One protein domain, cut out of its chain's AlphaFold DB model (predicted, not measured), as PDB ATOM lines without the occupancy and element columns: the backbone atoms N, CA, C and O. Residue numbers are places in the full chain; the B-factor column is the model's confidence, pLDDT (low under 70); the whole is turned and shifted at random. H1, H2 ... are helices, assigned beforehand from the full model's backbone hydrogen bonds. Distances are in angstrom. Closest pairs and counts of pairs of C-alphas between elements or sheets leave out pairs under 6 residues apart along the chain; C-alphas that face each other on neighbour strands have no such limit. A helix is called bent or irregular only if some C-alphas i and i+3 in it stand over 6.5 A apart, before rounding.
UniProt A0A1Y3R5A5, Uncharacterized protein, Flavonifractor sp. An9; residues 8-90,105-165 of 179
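AT A GLANCE: This is residues 8 to 90 and 105 to 165 of the 179 residues of an uncharacterized protein of Flavonifractor sp. An9 (UniProt A0A1Y3R5A5). A long helix, H7, forms the core, with H2, H3 and H5 packed lengthwise on it; H1 folds back on H2 as a helical hairpin. The loop between H1 and H2 lies at one end of the long axis, and short H6 at the other. H1, H2, H3 and H7 make a bundle, a group of helices running roughly lengthwise together. The printed part has 144 residues with eight named helices, H1 to H8 in chain order, and no named strand, class all helix. It is compact, with a radius of gyration of the C-alphas of 16.8 A, and spans 53 by 35 by 26 A, only just elongated.

HOW THE PARTS SIT: H1, residues 8 to 26, and H2, residues 37 to 64, touch as a hairpin, closest at the C-alphas of Tyr 21 and Leu 43, 5.4 A; they run opposite ways at a tilt of 35.0 degrees, only just steep. H2 has a kink of 38 degrees near residue 58 and is irregular, C-alphas 58 and 61 being 7.1 A apart; H8, residues 160 to 165, is irregular too, with C-alphas 161 and 164 7.1 A apart. H7, residues 129 to 154, is the hub, touching five helices. It touches H2 at a shallow tilt of 12 degrees, opposite ways, closest at the C-alphas of Met 57 and Cys 137, 6.4 A. Its residues 136 to 147 alone touch H3, residues 69 to 83, at 15 degrees, a shallow tilt, the same way; the closest C-alphas are Thr 80 and Ile 140, 6.2 A. Residues 147 to 154 alone touch H4, residues 86 to 89, closest at the C-alphas of Ile 89 and Ile 150, 6.5 A. H5, residues 108 to 121, touches H7 at a shallow tilt of 24 degrees, opposite ways, closest at the C-alphas of Tyr 109 and Leu 146, 5.1 A. H6, residues 123 to 127, and H7 touch only at the corner, closest at the C-alphas of Ile 125 and Leu 132, 5.2 A. H8 is close to H7 but not clearly touching, closest at the C-alphas of Glu 152 and Arg 160, 7.8 A. Every O i to N i+4 pair is within hydrogen-bond range in H1, H6 and H7, against 21 of 24 in H2, 10 of 11 in H3, 8 of 10 in H5 and 0 of 2 in H8, where 2 of 3 O i to N i+3 pairs are; H4 is too short for an i+4 pair.

IN THESE COORDINATES: H1 begins at C-alpha 8 (121.734, 76.104, 111.091) and is 26.9 A long. H2 is 39.9 A, H3 21.9 A, H5 20.8 A and H7 36.7 A; H4, H6 and H8 are short. H8 ends at C-alpha 165 (126.725, 87.270, 102.678).

THE WHOLE: The two C-alphas farthest apart, of Gly 33 and Glu 124, are 54.4 A apart. Residues 91 to 104 are cut out, with 20.3 A between C-alphas 90 and 105. Of the links printed whole, H1 to H2 is short and the others are tight. The mean pLDDT of the printed part is 94.8, and no printed residue is under 70.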
ATOM      1  N   ASP A   8     120.912  75.102 110.413       89.69
ATOM      2  CA  ASP A   8     121.734  76.104 111.091       89.69
ATOM      3  C   ASP A   8     121.825  77.415 110.315       89.69
ATOM      4  O   ASP A   8     121.796  78.481 110.932       89.69
ATOM      5  N   LEU A   9     121.841  77.367 108.979       91.69
ATOM      6  CA  LEU A   9     121.768  78.584 108.170       91.69
ATOM      7  C   LEU A   9     120.451  79.332 108.429       91.69
ATOM      8  O   LEU A   9     120.468  80.537 108.675       91.69
ATOM      9  N   LEU A  10     119.311  78.632 108.456       93.69
ATOM     10  CA  LEU A  10     118.022  79.271 108.746       93.69
ATOM     11  C   LEU A  10     117.967  79.871 110.152       93.69
ATOM     12  O   LEU A  10     117.422  80.963 110.313       93.69
ATOM     13  N   LYS A  11     118.564  79.219 111.157       94.62
ATOM     14  CA  LYS A  11     118.667  79.779 112.517       94.62
ATOM     15  C   LYS A  11     119.490  81.068 112.535       94.62
ATOM     16  O   LYS A  11     119.096  82.024 113.199       94.62
ATOM     17  N   GLN A  12     120.602  81.111 111.800       94.56
ATOM     18  CA  GLN A  12     121.462  82.296 111.706       94.56
ATOM     19  C   GLN A  12     120.744  83.459 111.010       94.56
ATOM     20  O   GLN A  12     120.708  84.569 111.543       94.56
ATOM     21  N   ILE A  13     120.092  83.194 109.873       95.81
ATOM     22  CA  ILE A  13     119.298  84.198 109.150       95.81
ATOM     23  C   ILE A  13     118.139  84.697 110.029       95.81
ATOM     24  O   ILE A  13     117.901  85.905 110.119       95.81
ATOM     25  N   TYR A  14     117.444  83.788 110.721       97.38
ATOM     26  CA  TYR A  14     116.380  84.133 111.665       97.38
ATOM     27  C   TYR A  14     116.884  85.060 112.771       97.38
ATOM     28  O   TYR A  14     116.281  86.107 112.996       97.38
ATOM     29  N   ALA A  15     117.999  84.720 113.422       97.00
ATOM     30  CA  ALA A  15     118.580  85.541 114.481       97.00
ATOM     31  C   ALA A  15     118.946  86.947 113.979       97.00
ATOM     32  O   ALA A  15     118.618  87.939 114.633       97.00
ATOM     33  N   ALA A  16     119.542  87.045 112.787       96.25
ATOM     34  CA  ALA A  16     119.920  88.319 112.183       96.25
ATOM     35  C   ALA A  16     118.703  89.220 111.889       96.25
ATOM     36  O   ALA A  16     118.731  90.422 112.172       96.25
ATOM     37  N   TYR A  17     117.616  88.667 111.341       98.12
ATOM     38  CA  TYR A  17     116.395  89.447 111.121       98.12
ATOM     39  C   TYR A  17     115.637  89.738 112.415       98.12
ATOM     40  O   TYR A  17     115.087  90.832 112.544       98.12
ATOM     41  N   LEU A  18     115.637  88.820 113.386       98.38
ATOM     42  CA  LEU A  18     114.985  89.017 114.679       98.38
ATOM     43  C   LEU A  18     115.608  90.188 115.445       98.38
ATOM     44  O   LEU A  18     114.880  91.040 115.947       98.38
ATOM     45  N   GLU A  19     116.939  90.281 115.477       97.88
ATOM     46  CA  GLU A  19     117.638  91.402 116.116       97.88
ATOM     47  C   GLU A  19     117.225  92.744 115.487       97.88
ATOM     48  O   GLU A  19     116.962  93.737 116.173       97.88
ATOM     49  N   ARG A  20     117.125  92.788 114.156       97.56
ATOM     50  CA  ARG A  20     116.712  93.992 113.420       97.56
ATOM     51  C   ARG A  20     115.245  94.330 113.643       97.56
ATOM     52  O   ARG A  20     114.919  95.507 113.783       97.56
ATOM     53  N   TYR A  21     114.384  93.320 113.696       98.44
ATOM     54  CA  TYR A  21     112.969  93.462 114.016       98.44
ATOM     55  C   TYR A  21     112.769  94.052 115.418       98.44
ATOM     56  O   TYR A  21     112.055  95.038 115.576       98.44
ATOM     57  N   GLN A  22     113.483  93.538 116.422       98.25
ATOM     58  CA  GLN A  22     113.446  94.067 117.789       98.25
ATOM     59  C   GLN A  22     113.923  95.523 117.857       98.25
ATOM     60  O   GLN A  22     113.324  96.341 118.553       98.25
ATOM     61  N   LYS A  23     114.960  95.888 117.091       98.31
ATOM     62  CA  LYS A  23     115.403  97.287 116.974       98.31
ATOM     63  C   LYS A  23     114.359  98.185 116.308       98.31
ATOM     64  O   LYS A  23     114.261  99.348 116.684       98.31
ATOM     65  N   ALA A  24     113.609  97.682 115.327       97.69
ATOM     66  CA  ALA A  24     112.520  98.427 114.694       97.69
ATOM     67  C   ALA A  24     111.378  98.699 115.689       97.69
ATOM     68  O   ALA A  24     110.943  99.841 115.809       97.69
ATOM     69  N   LEU A  25     110.981  97.686 116.470       97.62
ATOM     70  CA  LEU A  25     110.006  97.830 117.559       97.62
ATOM     71  C   LEU A  25     110.460  98.839 118.618       97.62
ATOM     72  O   LEU A  25     109.718  99.742 118.978       97.62
ATOM     73  N   ALA A  26     111.711  98.747 119.078       97.94
ATOM     74  CA  ALA A  26     112.251  99.675 120.075       97.94
ATOM     75  C   ALA A  26     112.284 101.139 119.592       97.94
ATOM     76  O   ALA A  26     112.374 102.058 120.403       97.94
ATOM     77  N   ARG A  27     112.230 101.360 118.274       97.38
ATOM     78  CA  ARG A  27     112.158 102.685 117.645       97.38
ATOM     79  C   ARG A  27     110.729 103.130 117.319       97.38
ATOM     80  O   ARG A  27     110.573 104.226 116.789       97.38
ATOM     81  N   GLY A  28     109.719 102.312 117.620       97.50
ATOM     82  CA  GLY A  28     108.308 102.614 117.371       97.50
ATOM     83  C   GLY A  28     107.894 102.532 115.901       97.50
ATOM     84  O   GLY A  28     106.930 103.182 115.507       97.50
ATOM     85  N   TYR A  29     108.623 101.778 115.067       97.88
ATOM     86  CA  TYR A  29     108.292 101.640 113.639       97.88
ATOM     87  C   TYR A  29     106.994 100.849 113.402       97.88
ATOM     88  O   TYR A  29     106.472 100.826 112.296       97.88
ATOM     89  N   ASP A  30     106.451 100.189 114.421       97.62
ATOM     90  CA  ASP A  30     105.161  99.502 114.373       97.62
ATOM     91  C   ASP A  30     103.957 100.455 114.376       97.62
ATOM     92  O   ASP A  30     102.864 100.040 113.990       97.62
ATOM     93  N   ALA A  31     104.146 101.726 114.737       96.12
ATOM     94  CA  ALA A  31     103.078 102.716 114.726       96.12
ATOM     95  C   ALA A  31     102.585 103.027 113.300       96.12
ATOM     96  O   ALA A  31     103.368 103.240 112.369       96.12
ATOM     97  N   GLU A  32     101.263 103.104 113.139       88.62
ATOM     98  CA  GLU A  32     100.634 103.467 111.871       88.62
ATOM     99  C   GLU A  32     101.005 104.907 111.476       88.62
ATOM    100  O   GLU A  32     100.962 105.831 112.290       88.62
ATOM    101  N   GLY A  33     101.414 105.100 110.220       91.69
ATOM    102  CA  GLY A  33     101.892 106.391 109.714       91.69
ATOM    103  C   GLY A  33     103.371 106.700 109.988       91.69
ATOM    104  O   GLY A  33     103.866 107.720 109.508       91.69
ATOM    105  N   GLU A  34     104.107 105.833 110.696       95.75
ATOM    106  CA  GLU A  34     105.554 105.998 110.874       95.75
ATOM    107  C   GLU A  34     106.300 105.798 109.536       95.75
ATOM    108  O   GLU A  34     105.973 104.934 108.718       95.75
ATOM    109  N   ARG A  35     107.330 106.615 109.284       96.19
ATOM    110  CA  ARG A  35     108.058 106.663 108.005       96.19
ATOM    111  C   ARG A  35     108.709 105.329 107.626       96.19
ATOM    112  O   ARG A  35     108.827 105.016 106.440       96.19
ATOM    113  N   TYR A  36     109.188 104.579 108.604       96.25
ATOM    114  CA  TYR A  36     109.826 103.272 108.485       96.25
ATOM    115  C   TYR A  36     108.887 102.111 108.836       96.25
ATOM    116  O   TYR A  36     109.346 100.970 108.924       96.25
ATOM    117  N   HIS A  37     107.572 102.343 108.902       96.38
ATOM    118  CA  HIS A  37     106.583 101.282 109.097       96.38
ATOM    119  C   HIS A  37     106.673 100.171 108.036       96.38
ATOM    120  O   HIS A  37     106.512  98.985 108.319       96.38
ATOM    121  N   TRP A  38     107.060 100.518 106.805       95.25
ATOM    122  CA  TRP A  38     107.332  99.536 105.751       95.25
ATOM    123  C   TRP A  38     108.497  98.587 106.090       95.25
ATOM    124  O   TRP A  38     108.461  97.421 105.703       95.25
ATOM    125  N   LEU A  39     109.531  99.068 106.793       96.50
ATOM    126  CA  LEU A  39     110.688  98.263 107.194       96.50
ATOM    127  C   LEU A  39     110.291  97.309 108.317       96.50
ATOM    128  O   LEU A  39     110.701  96.150 108.303       96.50
ATOM    129  N   TYR A  40     109.478  97.791 109.259       97.38
ATOM    130  CA  TYR A  40     108.873  96.955 110.288       97.38
ATOM    131  C   TYR A  40     108.066  95.806 109.669       97.38
ATOM    132  O   TYR A  40     108.329  94.649 109.993       97.38
ATOM    133  N   ASN A  41     107.166  96.098 108.724       96.38
ATOM    134  CA  ASN A  41     106.341  95.075 108.073       96.38
ATOM    135  C   ASN A  41     107.175  94.048 107.293       96.38
ATOM    136  O   ASN A  41     106.904  92.849 107.368       96.38
ATOM    137  N   GLU A  42     108.223  94.487 106.587       96.94
ATOM    138  CA  GLU A  42     109.130  93.562 105.895       96.94
ATOM    139  C   GLU A  42     109.878  92.655 106.881       96.94
ATOM    140  O   GLU A  42     109.948  91.442 106.681       96.94
ATOM    141  N   LEU A  43     110.422  93.227 107.960       97.94
ATOM    142  CA  LEU A  43     111.125  92.469 108.995       97.94
ATOM    143  C   LEU A  43     110.193  91.472 109.685       97.94
ATOM    144  O   LEU A  43     110.576  90.317 109.851       97.94
ATOM    145  N   LEU A  44     108.973  91.888 110.033       97.62
ATOM    146  CA  LEU A  44     107.957  91.018 110.622       97.62
ATOM    147  C   LEU A  44     107.661  89.825 109.709       97.62
ATOM    148  O   LEU A  44     107.722  88.684 110.161       97.62
ATOM    149  N   CYS A  45     107.418  90.083 108.421       97.12
ATOM    150  CA  CYS A  45     107.148  89.051 107.422       97.12
ATOM    151  C   CYS A  45     108.294  88.026 107.338       97.12
ATOM    152  O   CYS A  45     108.064  86.818 107.452       97.12
ATOM    153  N   ARG A  46     109.545  88.494 107.212       97.75
ATOM    154  CA  ARG A  46     110.726  87.614 107.134       97.75
ATOM    155  C   ARG A  46     110.937  86.818 108.423       97.75
ATOM    156  O   ARG A  46     111.187  85.615 108.358       97.75
ATOM    157  N   VAL A  47     110.798  87.454 109.589       98.44
ATOM    158  CA  VAL A  47     110.941  86.806 110.907       98.44
ATOM    159  C   VAL A  47     109.869  85.740 111.120       98.44
ATOM    160  O   VAL A  47     110.203  84.625 111.519       98.44
ATOM    161  N   GLN A  48     108.602  86.046 110.828       98.00
ATOM    162  CA  GLN A  48     107.503  85.086 110.946       98.00
ATOM    163  C   GLN A  48     107.709  83.896 110.015       98.00
ATOM    164  O   GLN A  48     107.595  82.755 110.459       98.00
ATOM    165  N   ARG A  49     108.100  84.147 108.759       97.69
ATOM    166  CA  ARG A  49     108.334  83.077 107.788       97.69
ATOM    167  C   ARG A  49     109.445  82.126 108.225       97.69
ATOM    168  O   ARG A  49     109.285  80.912 108.169       97.69
ATOM    169  N   LEU A  50     110.561  82.675 108.693       97.94
ATOM    170  CA  LEU A  50     111.684  81.874 109.174       97.94
ATOM    171  C   LEU A  50     111.341  81.123 110.463       97.94
ATOM    172  O   LEU A  50     111.744  79.972 110.622       97.94
ATOM    173  N   LYS A  51     110.565  81.733 111.369       98.25
ATOM    174  CA  LYS A  51     110.099  81.051 112.582       98.25
ATOM    175  C   LYS A  51     109.181  79.877 112.249       98.25
ATOM    176  O   LYS A  51     109.351  78.813 112.836       98.25
ATOM    177  N   GLU A  52     108.256  80.055 111.305       98.06
ATOM    178  CA  GLU A  52     107.398  78.980 110.795       98.06
ATOM    179  C   GLU A  52     108.239  77.831 110.227       98.06
ATOM    180  O   GLU A  52     108.006  76.683 110.590       98.06
ATOM    181  N   ALA A  53     109.267  78.127 109.427       97.81
ATOM    182  CA  ALA A  53     110.157  77.110 108.865       97.81
ATOM    183  C   ALA A  53     110.906  76.312 109.929       97.81
ATOM    184  O   ALA A  53     110.986  75.088 109.842       97.81
ATOM    185  N   LEU A  54     111.444  76.998 110.939       97.75
ATOM    186  CA  LEU A  54     112.147  76.354 112.045       97.75
ATOM    187  C   LEU A  54     111.212  75.429 112.834       97.75
ATOM    188  O   LEU A  54     111.580  74.287 113.087       97.75
ATOM    189  N   LEU A  55     109.999  75.894 113.154       97.75
ATOM    190  CA  LEU A  55     108.985  75.085 113.841       97.75
ATOM    191  C   LEU A  55     108.516  73.902 112.984       97.75
ATOM    192  O   LEU A  55     108.318  72.804 113.494       97.75
ATOM    193  N   TYR A  56     108.357  74.115 111.678       97.50
ATOM    194  CA  TYR A  56     107.970  73.066 110.745       97.50
ATOM    195  C   TYR A  56     109.036  71.969 110.680       97.50
ATOM    196  O   TYR A  56     108.707  70.795 110.818       97.50
ATOM    197  N   MET A  57     110.313  72.339 110.534       95.81
ATOM    198  CA  MET A  57     111.424  71.380 110.539       95.81
ATOM    199  C   MET A  57     111.553  70.649 111.879       95.81
ATOM    200  O   MET A  57     111.812  69.453 111.878       95.81
ATOM    201  N   GLU A  58     111.345  71.334 113.005       96.06
ATOM    202  CA  GLU A  58     111.358  70.718 114.338       96.06
ATOM    203  C   GLU A  58     110.259  69.659 114.492       96.06
ATOM    204  O   GLU A  58     110.499  68.586 115.042       96.06
ATOM    205  N   ALA A  59     109.064  69.927 113.964       96.50
ATOM    206  CA  ALA A  59     107.938  69.005 114.043       96.50
ATOM    207  C   ALA A  59     108.003  67.870 113.004       96.50
ATOM    208  O   ALA A  59     107.445  66.794 113.235       96.50
ATOM    209  N   LEU A  60     108.669  68.090 111.866       95.31
ATOM    210  CA  LEU A  60     108.652  67.197 110.704       95.31
ATOM    211  C   LEU A  60     108.985  65.726 111.030       95.31
ATOM    212  O   LEU A  60     108.232  64.866 110.575       95.31
ATOM    213  N   PRO A  61     110.004  65.382 111.847       94.75
ATOM    214  CA  PRO A  61     110.296  63.988 112.192       94.75
ATOM    215  C   PRO A  61     109.105  63.233 112.796       94.75
ATOM    216  O   PRO A  61     108.922  62.049 112.516       94.75
ATOM    217  N   HIS A  62     108.267  63.913 113.585       94.56
ATOM    218  CA  HIS A  62     107.078  63.305 114.185       94.56
ATOM    219  C   HIS A  62     106.015  62.955 113.143       94.56
ATOM    220  O   HIS A  62     105.337  61.943 113.291       94.56
ATOM    221  N   PHE A  63     105.899  63.759 112.085       92.75
ATOM    222  CA  PHE A  63     104.964  63.530 110.980       92.75
ATOM    223  C   PHE A  63     105.519  62.586 109.905       92.75
ATOM    224  O   PHE A  63     104.751  61.980 109.162       92.75
ATOM    225  N   LEU A  64     106.842  62.427 109.823       93.00
ATOM    226  CA  LEU A  64     107.476  61.431 108.952       93.00
ATOM    227  C   LEU A  64     107.411  60.013 109.535       93.00
ATOM    228  O   LEU A  64     107.504  59.036 108.792       93.00
ATOM    229  N   ASN A  65     107.274  59.880 110.855       90.81
ATOM    230  CA  ASN A  65     107.245  58.584 111.518       90.81
ATOM    231  C   ASN A  65     105.964  57.797 111.188       90.81
ATOM    232  O   ASN A  65     104.862  58.262 111.458       90.81
ATOM    233  N   GLY A  66     106.110  56.581 110.651       84.12
ATOM    234  CA  GLY A  66     104.986  55.685 110.331       84.12
ATOM    235  C   GLY A  66     104.180  56.057 109.078       84.12
ATOM    236  O   GLY A  66     103.255  55.332 108.721       84.12
ATOM    237  N   THR A  67     104.542  57.146 108.405       88.62
ATOM    238  CA  THR A  67     103.941  57.608 107.147       88.62
ATOM    239  C   THR A  67     104.548  56.847 105.960       88.62
ATOM    240  O   THR A  67     105.677  56.363 106.068       88.62
ATOM    241  N   ASP A  68     103.836  56.713 104.836       92.69
ATOM    242  CA  ASP A  68     104.399  56.189 103.577       92.69
ATOM    243  C   ASP A  68     105.237  57.252 102.827       92.69
ATOM    244  O   ASP A  68     105.454  58.365 103.308       92.69
ATOM    245  N   GLU A  69     105.849  56.881 101.703       91.81
ATOM    246  CA  GLU A  69     106.708  57.788 100.924       91.81
ATOM    247  C   GLU A  69     105.922  58.941 100.283       91.81
ATOM    248  O   GLU A  69     106.358  60.090 100.367       91.81
ATOM    249  N   ASP A  70     104.735  58.667  99.740       92.62
ATOM    250  CA  ASP A  70     103.905  59.663  99.059       92.62
ATOM    251  C   ASP A  70     103.441  60.762 100.019       92.62
ATOM    252  O   ASP A  70     103.584  61.953  99.740       92.62
ATOM    253  N   HIS A  71     102.929  60.385 101.189       93.94
ATOM    254  CA  HIS A  71     102.493  61.342 102.203       93.94
ATOM    255  C   HIS A  71     103.675  62.118 102.799       93.94
ATOM    256  O   HIS A  71     103.560  63.318 103.061       93.94
ATOM    257  N   ALA A  72     104.836  61.475 102.967       93.94
ATOM    258  CA  ALA A  72     106.044  62.170 103.398       93.94
ATOM    259  C   ALA A  72     106.459  63.254 102.388       93.94
ATOM    260  O   ALA A  72     106.723  64.396 102.777       93.94
ATOM    261  N   LEU A  73     106.440  62.930 101.093       94.69
ATOM    262  CA  LEU A  73     106.684  63.892 100.021       94.69
ATOM    263  C   LEU A  73     105.623  64.993  99.982       94.69
ATOM    264  O   LEU A  73     105.974  66.155  99.791       94.69
ATOM    265  N   GLN A  74     104.347  64.678 100.221       95.38
ATOM    266  CA  GLN A  74     103.286  65.686 100.293       95.38
ATOM    267  C   GLN A  74     103.524  66.709 101.406       95.38
ATOM    268  O   GLN A  74     103.318  67.902 101.175       95.38
ATOM    269  N   TYR A  75     103.984  66.288 102.588       95.88
ATOM    270  CA  TYR A  75     104.346  67.229 103.649       95.88
ATOM    271  C   TYR A  75     105.465  68.166 103.184       95.88
ATOM    272  O   TYR A  75     105.307  69.390 103.206       95.88
ATOM    273  N   ILE A  76     106.554  67.587 102.681       95.75
ATOM    274  CA  ILE A  76     107.767  68.308 102.288       95.75
ATOM    275  C   ILE A  76     107.490  69.267 101.115       95.75
ATOM    276  O   ILE A  76     107.721  70.474 101.224       95.75
ATOM    277  N   MET A  77     106.939  68.753 100.013       96.06
ATOM    278  CA  MET A  77     106.661  69.515  98.789       96.06
ATOM    279  C   MET A  77     105.471  70.468  98.955       96.06
ATOM    280  O   MET A  77     105.441  71.564  98.388       96.06
ATOM    281  N   GLY A  78     104.481  70.092  99.767       96.62
ATOM    282  CA  GLY A  78     103.344  70.949 100.093       96.62
ATOM    283  C   GLY A  78     103.763  72.189 100.882       96.62
ATOM    284  O   GLY A  78     103.270  73.290 100.623       96.62
ATOM    285  N   TYR A  79     104.711  72.043 101.811       96.69
ATOM    286  CA  TYR A  79     105.274  73.177 102.538       96.69
ATOM    287  C   TYR A  79     106.100  74.093 101.622       96.69
ATOM    288  O   TYR A  79     105.899  75.310 101.627       96.69
ATOM    289  N   THR A  80     106.996  73.532 100.804       96.31
ATOM    290  CA  THR A  80     107.900  74.322  99.950       96.31
ATOM    291  C   THR A  80     107.151  75.060  98.844       96.31
ATOM    292  O   THR A  80     107.360  76.259  98.667       96.31
ATOM    293  N   SER A  81     106.209  74.404  98.161       95.62
ATOM    294  CA  SER A  81     105.377  75.037  97.125       95.62
ATOM    295  C   SER A  81     104.529  76.190  97.667       95.62
ATOM    296  O   SER A  81     104.331  77.194  96.978       95.62
ATOM    297  N   ARG A  82     104.075  76.113  98.929       95.88
ATOM    298  CA  ARG A  82     103.325  77.199  99.578       95.88
ATOM    299  C   ARG A  82     104.127  78.499  99.638       95.88
ATOM    300  O   ARG A  82     103.520  79.563  99.527       95.88
ATOM    301  N   LEU A  83     105.452  78.442  99.782       96.06
ATOM    302  CA  LEU A  83     106.305  79.636  99.860       96.06
ATOM    303  C   LEU A  83     106.193  80.517  98.618       96.06
ATOM    304  O   LEU A  83     106.265  81.733  98.741       96.06
ATOM    305  N   PHE A  84     105.980  79.909  97.453       95.56
ATOM    306  CA  PHE A  84     106.024  80.580  96.154       95.56
ATOM    307  C   PHE A  84     104.642  80.907  95.585       95.56
ATOM    308  O   PHE A  84     104.521  81.242  94.409       95.56
ATOM    309  N   ARG A  85     103.586  80.829  96.402       93.69
ATOM    310  CA  ARG A  85     102.264  81.306  95.986       93.69
ATOM    311  C   ARG A  85     102.265  82.833  95.796       93.69
ATOM    312  O   ARG A  85     102.992  83.516  96.527       93.69
ATOM    313  N   PRO A  86     101.440  83.382  94.883       91.31
ATOM    314  CA  PRO A  86     101.411  84.818  94.595       91.31
ATOM    315  C   PRO A  86     101.200  85.702  95.829       91.31
ATOM    316  O   PRO A  86     101.771  86.785  95.912       91.31
ATOM    317  N   GLU A  87     100.460  85.238  96.837       91.06
ATOM    318  CA  GLU A  87     100.222  86.009  98.063       91.06
ATOM    319  C   GLU A  87     101.500  86.181  98.905       91.06
ATOM    320  O   GLU A  87     101.614  87.121  99.691       91.06
ATOM    321  N   ASN A  88     102.479  85.285  98.741       92.44
ATOM    322  CA  ASN A  88     103.718  85.260  99.517       92.44
ATOM    323  C   ASN A  88     104.885  85.953  98.800       92.44
ATOM    324  O   ASN A  88     105.706  86.603  99.457       92.44
ATOM    325  N   ILE A  89     104.968  85.808  97.473       92.12
ATOM    326  CA  ILE A  89     106.075  86.329  96.653       92.12
ATOM    327  C   ILE A  89     105.666  87.410  95.652       92.12
ATOM    328  O   ILE A  89     106.526  87.911  94.937       92.12
ATOM    329  N   GLY A  90     104.392  87.798  95.629       87.00
ATOM    330  CA  GLY A  90     103.858  88.737  94.652       87.00
ATOM    331  C   GLY A  90     103.623  88.081  93.293       87.00
ATOM    332  O   GLY A  90     103.975  86.925  93.048       87.00
ATOM    333  N   ASP A 105     117.546  79.273  85.146       92.19
ATOM    334  CA  ASP A 105     118.846  78.665  85.458       92.19
ATOM    335  C   ASP A 105     119.966  79.690  85.690       92.19
ATOM    336  O   ASP A 105     120.965  79.402  86.348       92.19
ATOM    337  N   SER A 106     119.807  80.926  85.211       92.81
ATOM    338  CA  SER A 106     120.744  82.011  85.525       92.81
ATOM    339  C   SER A 106     120.672  82.467  86.988       92.81
ATOM    340  O   SER A 106     121.614  83.091  87.478       92.81
ATOM    341  N   ASN A 107     119.597  82.143  87.715       95.44
ATOM    342  CA  ASN A 107     119.469  82.451  89.132       95.44
ATOM    343  C   ASN A 107     120.090  81.332  89.995       95.44
ATOM    344  O   ASN A 107     119.552  80.222  90.037       95.44
ATOM    345  N   PRO A 108     121.178  81.596  90.748       94.62
ATOM    346  CA  PRO A 108     121.828  80.569  91.560       94.62
ATOM    347  C   PRO A 108     120.902  79.963  92.623       94.62
ATOM    348  O   PRO A 108     120.928  78.752  92.797       94.62
ATOM    349  N   TYR A 109     120.037  80.757  93.261       95.69
ATOM    350  CA  TYR A 109     119.123  80.258  94.299       95.69
ATOM    351  C   TYR A 109     118.039  79.329  93.740       95.69
ATOM    352  O   TYR A 109     117.563  78.438  94.439       95.69
ATOM    353  N   TRP A 110     117.650  79.527  92.477       96.81
ATOM    354  CA  TRP A 110     116.730  78.629  91.785       96.81
ATOM    355  C   TRP A 110     117.402  77.306  91.439       96.81
ATOM    356  O   TRP A 110     116.859  76.259  91.774       96.81
ATOM    357  N   ARG A 111     118.612  77.347  90.870       95.81
ATOM    358  CA  ARG A 111     119.381  76.124  90.591       95.81
ATOM    359  C   ARG A 111     119.645  75.308  91.846       95.81
ATOM    360  O   ARG A 111     119.500  74.094  91.830       95.81
ATOM    361  N   GLU A 112     120.015  75.970  92.937       94.81
ATOM    362  CA  GLU A 112     120.226  75.305  94.221       94.81
ATOM    363  C   GLU A 112     118.941  74.633  94.723       94.81
ATOM    364  O   GLU A 112     119.005  73.527  95.258       94.81
ATOM    365  N   LEU A 113     117.781  75.282  94.561       96.31
ATOM    366  CA  LEU A 113     116.487  74.690  94.896       96.31
ATOM    367  C   LEU A 113     116.172  73.480  94.005       96.31
ATOM    368  O   LEU A 113     115.763  72.453  94.538       96.31
ATOM    369  N   GLN A 114     116.393  73.581  92.691       96.50
ATOM    370  CA  GLN A 114     116.214  72.464  91.755       96.50
ATOM    371  C   GLN A 114     117.099  71.275  92.137       96.50
ATOM    372  O   GLN A 114     116.585  70.174  92.268       96.50
ATOM    373  N   GLU A 115     118.381  71.505  92.437       95.00
ATOM    374  CA  GLU A 115     119.306  70.458  92.893       95.00
ATOM    375  C   GLU A 115     118.768  69.717  94.132       95.00
ATOM    376  O   GLU A 115     118.829  68.491  94.207       95.00
ATOM    377  N   ALA A 116     118.193  70.445  95.097       95.31
ATOM    378  CA  ALA A 116     117.600  69.826  96.280       95.31
ATOM    379  C   ALA A 116     116.268  69.119  96.000       95.31
ATOM    380  O   ALA A 116     115.956  68.154  96.691       95.31
ATOM    381  N   MET A 117     115.485  69.569  95.015       95.75
ATOM    382  CA  MET A 117     114.288  68.850  94.565       95.75
ATOM    383  C   MET A 117     114.671  67.551  93.850       95.75
ATOM    384  O   MET A 117     114.088  66.507  94.136       95.75
ATOM    385  N   ASP A 118     115.686  67.600  92.988       95.31
ATOM    386  CA  ASP A 118     116.161  66.459  92.206       95.31
ATOM    387  C   ASP A 118     116.715  65.333  93.085       95.31
ATOM    388  O   ASP A 118     116.638  64.165  92.709       95.31
ATOM    389  N   ALA A 119     117.213  65.657  94.283       93.75
ATOM    390  CA  ALA A 119     117.661  64.662  95.251       93.75
ATOM    391  C   ALA A 119     116.553  63.676  95.670       93.75
ATOM    392  O   ALA A 119     116.845  62.528  95.987       93.75
ATOM    393  N   PHE A 120     115.279  64.075  95.629       93.69
ATOM    394  CA  PHE A 120     114.160  63.182  95.959       93.69
ATOM    395  C   PHE A 120     113.839  62.173  94.846       93.69
ATOM    396  O   PHE A 120     112.987  61.314  95.047       93.69
ATOM    397  N   ASN A 121     114.523  62.235  93.698       92.56
ATOM    398  CA  ASN A 121     114.451  61.189  92.676       92.56
ATOM    399  C   ASN A 121     115.275  59.944  93.049       92.56
ATOM    400  O   ASN A 121     115.181  58.931  92.356       92.56
ATOM    401  N   ASP A 122     116.094  60.014  94.104       93.75
ATOM    402  CA  ASP A 122     116.886  58.891  94.600       93.75
ATOM    403  C   ASP A 122     116.052  58.002  95.551       93.75
ATOM    404  O   ASP A 122     115.679  58.449  96.645       93.75
ATOM    405  N   PRO A 123     115.775  56.731  95.191       92.56
ATOM    406  CA  PRO A 123     115.034  55.808  96.050       92.56
ATOM    407  C   PRO A 123     115.705  55.552  97.405       92.56
ATOM    408  O   PRO A 123     115.014  55.242  98.376       92.56
ATOM    409  N   GLU A 124     117.033  55.688  97.503       92.31
ATOM    410  CA  GLU A 124     117.756  55.526  98.770       92.31
ATOM    411  C   GLU A 124     117.383  56.629  99.767       92.31
ATOM    412  O   GLU A 124     117.251  56.374 100.967       92.31
ATOM    413  N   ILE A 125     117.150  57.848  99.272       92.50
ATOM    414  CA  ILE A 125     116.710  58.983 100.088       92.50
ATOM    415  C   ILE A 125     115.256  58.788 100.526       92.50
ATOM    416  O   ILE A 125     114.948  58.997 101.700       92.50
ATOM    417  N   LEU A 126     114.373  58.355  99.621       88.56
ATOM    418  CA  LEU A 126     112.947  58.160  99.917       88.56
ATOM    419  C   LEU A 126     112.698  57.042 100.936       88.56
ATOM    420  O   LEU A 126     111.942  57.235 101.893       88.56
ATOM    421  N   GLY A 127     113.386  55.910 100.774       90.25
ATOM    422  CA  GLY A 127     113.228  54.741 101.641       90.25
ATOM    423  C   GLY A 127     113.872  54.889 103.026       90.25
ATOM    424  O   GLY A 127     113.576  54.113 103.938       90.25
ATOM    425  N   ASN A 128     114.746  55.882 103.226       93.44
ATOM    426  CA  ASN A 128     115.500  56.077 104.464       93.44
ATOM    427  C   ASN A 128     115.002  57.312 105.230       93.44
ATOM    428  O   ASN A 128     115.407  58.432 104.950       93.44
ATOM    429  N   ARG A 129     114.150  57.124 106.250       92.38
ATOM    430  CA  ARG A 129     113.507  58.233 106.994       92.38
ATOM    431  C   ARG A 129     114.486  59.256 107.601       92.38
ATOM    432  O   ARG A 129     114.244  60.453 107.427       92.38
ATOM    433  N   PRO A 130     115.574  58.854 108.287       93.31
ATOM    434  CA  PRO A 130     116.609  59.797 108.709       93.31
ATOM    435  C   PRO A 130     117.203  60.609 107.554       93.31
ATOM    436  O   PRO A 130     117.353  61.824 107.676       93.31
ATOM    437  N   LEU A 131     117.517  59.956 106.433       93.69
ATOM    438  CA  LEU A 131     118.105  60.621 105.272       93.69
ATOM    439  C   LEU A 131     117.096  61.556 104.595       93.69
ATOM    440  O   LEU A 131     117.415  62.711 104.323       93.69
ATOM    441  N   LEU A 132     115.851  61.110 104.435       94.69
ATOM    442  CA  LEU A 132     114.732  61.909 103.950       94.69
ATOM    443  C   LEU A 132     114.578  63.203 104.753       94.69
ATOM    444  O   LEU A 132     114.416  64.270 104.170       94.69
ATOM    445  N   TYR A 133     114.669  63.129 106.084       95.06
ATOM    446  CA  TYR A 133     114.613  64.311 106.945       95.06
ATOM    447  C   TYR A 133     115.772  65.284 106.675       95.06
ATOM    448  O   TYR A 133     115.544  66.488 106.560       95.06
ATOM    449  N   VAL A 134     117.000  64.779 106.513       94.50
ATOM    450  CA  VAL A 134     118.171  65.609 106.180       94.50
ATOM    451  C   VAL A 134     117.947  66.373 104.870       94.50
ATOM    452  O   VAL A 134     118.125  67.592 104.828       94.50
ATOM    453  N   TYR A 135     117.496  65.683 103.822       95.44
ATOM    454  CA  TYR A 135     117.238  66.299 102.518       95.44
ATOM    455  C   TYR A 135     115.994  67.199 102.521       95.44
ATOM    456  O   TYR A 135     115.971  68.217 101.831       95.44
ATOM    457  N   ALA A 136     114.994  66.910 103.358       96.00
ATOM    458  CA  ALA A 136     113.856  67.799 103.580       96.00
ATOM    459  C   ALA A 136     114.282  69.127 104.216       96.00
ATOM    460  O   ALA A 136     113.881  70.191 103.742       96.00
ATOM    461  N   CYS A 137     115.126  69.089 105.253       96.12
ATOM    462  CA  CYS A 137     115.696  70.297 105.851       96.12
ATOM    463  C   CYS A 137     116.484  71.121 104.829       96.12
ATOM    464  O   CYS A 137     116.392  72.352 104.826       96.12
ATOM    465  N   GLU A 138     117.237  70.458 103.954       95.81
ATOM    466  CA  GLU A 138     118.006  71.122 102.907       95.81
ATOM    467  C   GLU A 138     117.100  71.799 101.874       95.81
ATOM    468  O   GLU A 138     117.258  72.993 101.598       95.81
ATOM    469  N   LEU A 139     116.093  71.083 101.368       96.75
ATOM    470  CA  LEU A 139     115.112  71.629 100.436       96.75
ATOM    471  C   LEU A 139     114.385  72.839 101.033       96.75
ATOM    472  O   LEU A 139     114.286  73.886 100.393       96.75
ATOM    473  N   ILE A 140     113.919  72.726 102.281       97.38
ATOM    474  CA  ILE A 140     113.254  73.819 103.001       97.38
ATOM    475  C   ILE A 140     114.187  75.027 103.135       97.38
ATOM    476  O   ILE A 140     113.760  76.161 102.899       97.38
ATOM    477  N   THR A 141     115.458  74.797 103.468       96.56
ATOM    478  CA  THR A 141     116.469  75.853 103.612       96.56
ATOM    479  C   THR A 141     116.708  76.587 102.298       96.56
ATOM    480  O   THR A 141     116.644  77.818 102.254       96.56
ATOM    481  N   ARG A 142     116.915  75.856 101.201       96.50
ATOM    482  CA  ARG A 142     117.139  76.448  99.876       96.50
ATOM    483  C   ARG A 142     115.901  77.156  99.337       96.50
ATOM    484  O   ARG A 142     116.018  78.256  98.800       96.50
ATOM    485  N   ALA A 143     114.711  76.610  99.589       97.75
ATOM    486  CA  ALA A 143     113.458  77.272  99.246       97.75
ATOM    487  C   ALA A 143     113.311  78.623  99.970       97.75
ATOM    488  O   ALA A 143     112.910  79.613  99.360       97.75
ATOM    489  N   HIS A 144     113.711  78.705 101.243       97.75
ATOM    490  CA  HIS A 144     113.711  79.966 101.991       97.75
ATOM    491  C   HIS A 144     114.754  80.964 101.483       97.75
ATOM    492  O   HIS A 144     114.474  82.161 101.474       97.75
ATOM    493  N   ARG A 145     115.924  80.511 101.017       96.88
ATOM    494  CA  ARG A 145     116.928  81.397 100.398       96.88
ATOM    495  C   ARG A 145     116.389  82.034  99.115       96.88
ATOM    496  O   ARG A 145     116.488  83.251  98.961       96.88
ATOM    497  N   LEU A 146     115.741  81.251  98.247       97.50
ATOM    498  CA  LEU A 146     115.066  81.783  97.059       97.50
ATOM    499  C   LEU A 146     113.903  82.714  97.431       97.50
ATOM    500  O   LEU A 146     113.793  83.808  96.884       97.50
ATOM    501  N   TYR A 147     113.064  82.326  98.395       97.75
ATOM    502  CA  TYR A 147     111.977  83.173  98.893       97.75
ATOM    503  C   TYR A 147     112.493  84.540  99.368       97.75
ATOM    504  O   TYR A 147     111.978  85.579  98.955       97.75
ATOM    505  N   LEU A 148     113.548  84.556 100.188       97.31
ATOM    506  CA  LEU A 148     114.159  85.787 100.688       97.31
ATOM    507  C   LEU A 148     114.787  86.617  99.565       97.31
ATOM    508  O   LEU A 148     114.698  87.840  99.614       97.31
ATOM    509  N   GLN A 149     115.362  85.983  98.538       96.75
ATOM    510  CA  GLN A 149     115.868  86.693  97.360       96.75
ATOM    511  C   GLN A 149     114.727  87.390  96.614       96.75
ATOM    512  O   GLN A 149     114.850  88.561  96.259       96.75
ATOM    513  N   ILE A 150     113.603  86.699  96.409       96.00
ATOM    514  CA  ILE A 150     112.431  87.290  95.760       96.00
ATOM    515  C   ILE A 150     111.915  88.472  96.586       96.00
ATOM    516  O   ILE A 150     111.674  89.541  96.031       96.00
ATOM    517  N   ARG A 151     111.818  88.326  97.914       95.19
ATOM    518  CA  ARG A 151     111.439  89.424  98.822       95.19
ATOM    519  C   ARG A 151     112.377  90.623  98.722       95.19
ATOM    520  O   ARG A 151     111.913  91.761  98.649       95.19
ATOM    521  N   GLU A 152     113.681  90.368  98.703       95.31
ATOM    522  CA  GLU A 152     114.713  91.401  98.630       95.31
ATOM    523  C   GLU A 152     114.639  92.204  97.327       95.31
ATOM    524  O   GLU A 152     114.816  93.421  97.355       95.31
ATOM    525  N   VAL A 153     114.335  91.543  96.206       92.81
ATOM    526  CA  VAL A 153     114.279  92.183  94.885       92.81
ATOM    527  C   VAL A 153     112.909  92.801  94.590       92.81
ATOM    528  O   VAL A 153     112.855  93.920  94.090       92.81
ATOM    529  N   GLN A 154     111.802  92.107  94.884       90.62
ATOM    530  CA  GLN A 154     110.458  92.559  94.493       90.62
ATOM    531  C   GLN A 154     109.804  93.516  95.492       90.62
ATOM    532  O   GLN A 154     109.071  94.413  95.086       90.62
ATOM    533  N   PHE A 155     110.025  93.328  96.796       91.12
ATOM    534  CA  PHE A 155     109.279  94.070  97.815       91.12
ATOM    535  C   PHE A 155     110.106  95.225  98.355       91.12
ATOM    536  O   PHE A 155     109.781  96.398  98.148       91.12
ATOM    537  N   ARG A 156     111.175  94.897  99.086       90.88
ATOM    538  CA  ARG A 156     112.030  95.874  99.760       90.88
ATOM    539  C   ARG A 156     113.439  95.318  99.903       90.88
ATOM    540  O   ARG A 156     113.638  94.321 100.593       90.88
ATOM    541  N   SER A 157     114.412  96.037  99.345       92.31
ATOM    542  CA  SER A 157     115.824  95.718  99.549       92.31
ATOM    543  C   SER A 157     116.310  96.247 100.900       92.31
ATOM    544  O   SER A 157     116.727  97.406 101.031       92.31
ATOM    545  N   ILE A 158     116.200  95.409 101.934       94.31
ATOM    546  CA  ILE A 158     116.598  95.762 103.303       94.31
ATOM    547  C   ILE A 158     118.025  95.314 103.627       94.31
ATOM    548  O   ILE A 158     118.590  95.789 104.612       94.31
ATOM    549  N   ASP A 159     118.598  94.406 102.838       90.81
ATOM    550  CA  ASP A 159     119.943  93.857 103.025       90.81
ATOM    551  C   ASP A 159     120.951  94.453 102.043       90.81
ATOM    552  O   ASP A 159     122.127  94.613 102.386       90.81
ATOM    553  N   ARG A 160     120.483  94.844 100.850       87.19
ATOM    554  CA  ARG A 160     121.292  95.453  99.787       87.19
ATOM    555  C   ARG A 160     122.524  94.580  99.504       87.19
ATOM    556  O   ARG A 160     122.408  93.370  99.333       87.19
ATOM    557  N   GLU A 161     123.718  95.165  99.526       86.19
ATOM    558  CA  GLU A 161     125.000  94.490  99.281       86.19
ATOM    559  C   GLU A 161     125.319  93.367 100.286       86.19
ATOM    560  O   GLU A 161     126.163  92.516 100.016       86.19
ATOM    561  N   LYS A 162     124.639  93.319 101.440       90.50
ATOM    562  CA  LYS A 162     124.862  92.296 102.474       90.50
ATOM    563  C   LYS A 162     124.007  91.047 102.286       90.50
ATOM    564  O   LYS A 162     124.222  90.072 103.004       90.50
ATOM    565  N   PHE A 163     123.061  91.052 101.341       92.62
ATOM    566  CA  PHE A 163     122.117  89.948 101.156       92.62
ATOM    567  C   PHE A 163     122.834  88.622 100.897       92.62
ATOM    568  O   PHE A 163     122.581  87.631 101.575       92.62
ATOM    569  N   HIS A 164     123.775  88.607  99.950       90.25
ATOM    570  CA  HIS A 164     124.454  87.368  99.582       90.25
ATOM    571  C   HIS A 164     125.294  86.804 100.737       90.25
ATOM    572  O   HIS A 164     125.242  85.608 101.002       90.25
ATOM    573  N   ALA A 165     125.982  87.671 101.486       90.38
ATOM    574  CA  ALA A 165     126.725  87.270 102.678       90.38
ATOM    575  C   ALA A 165     125.807  86.699 103.774       90.38
ATOM    576  O   ALA A 165     126.169  85.730 104.431       90.38
TER     577      ALA A 165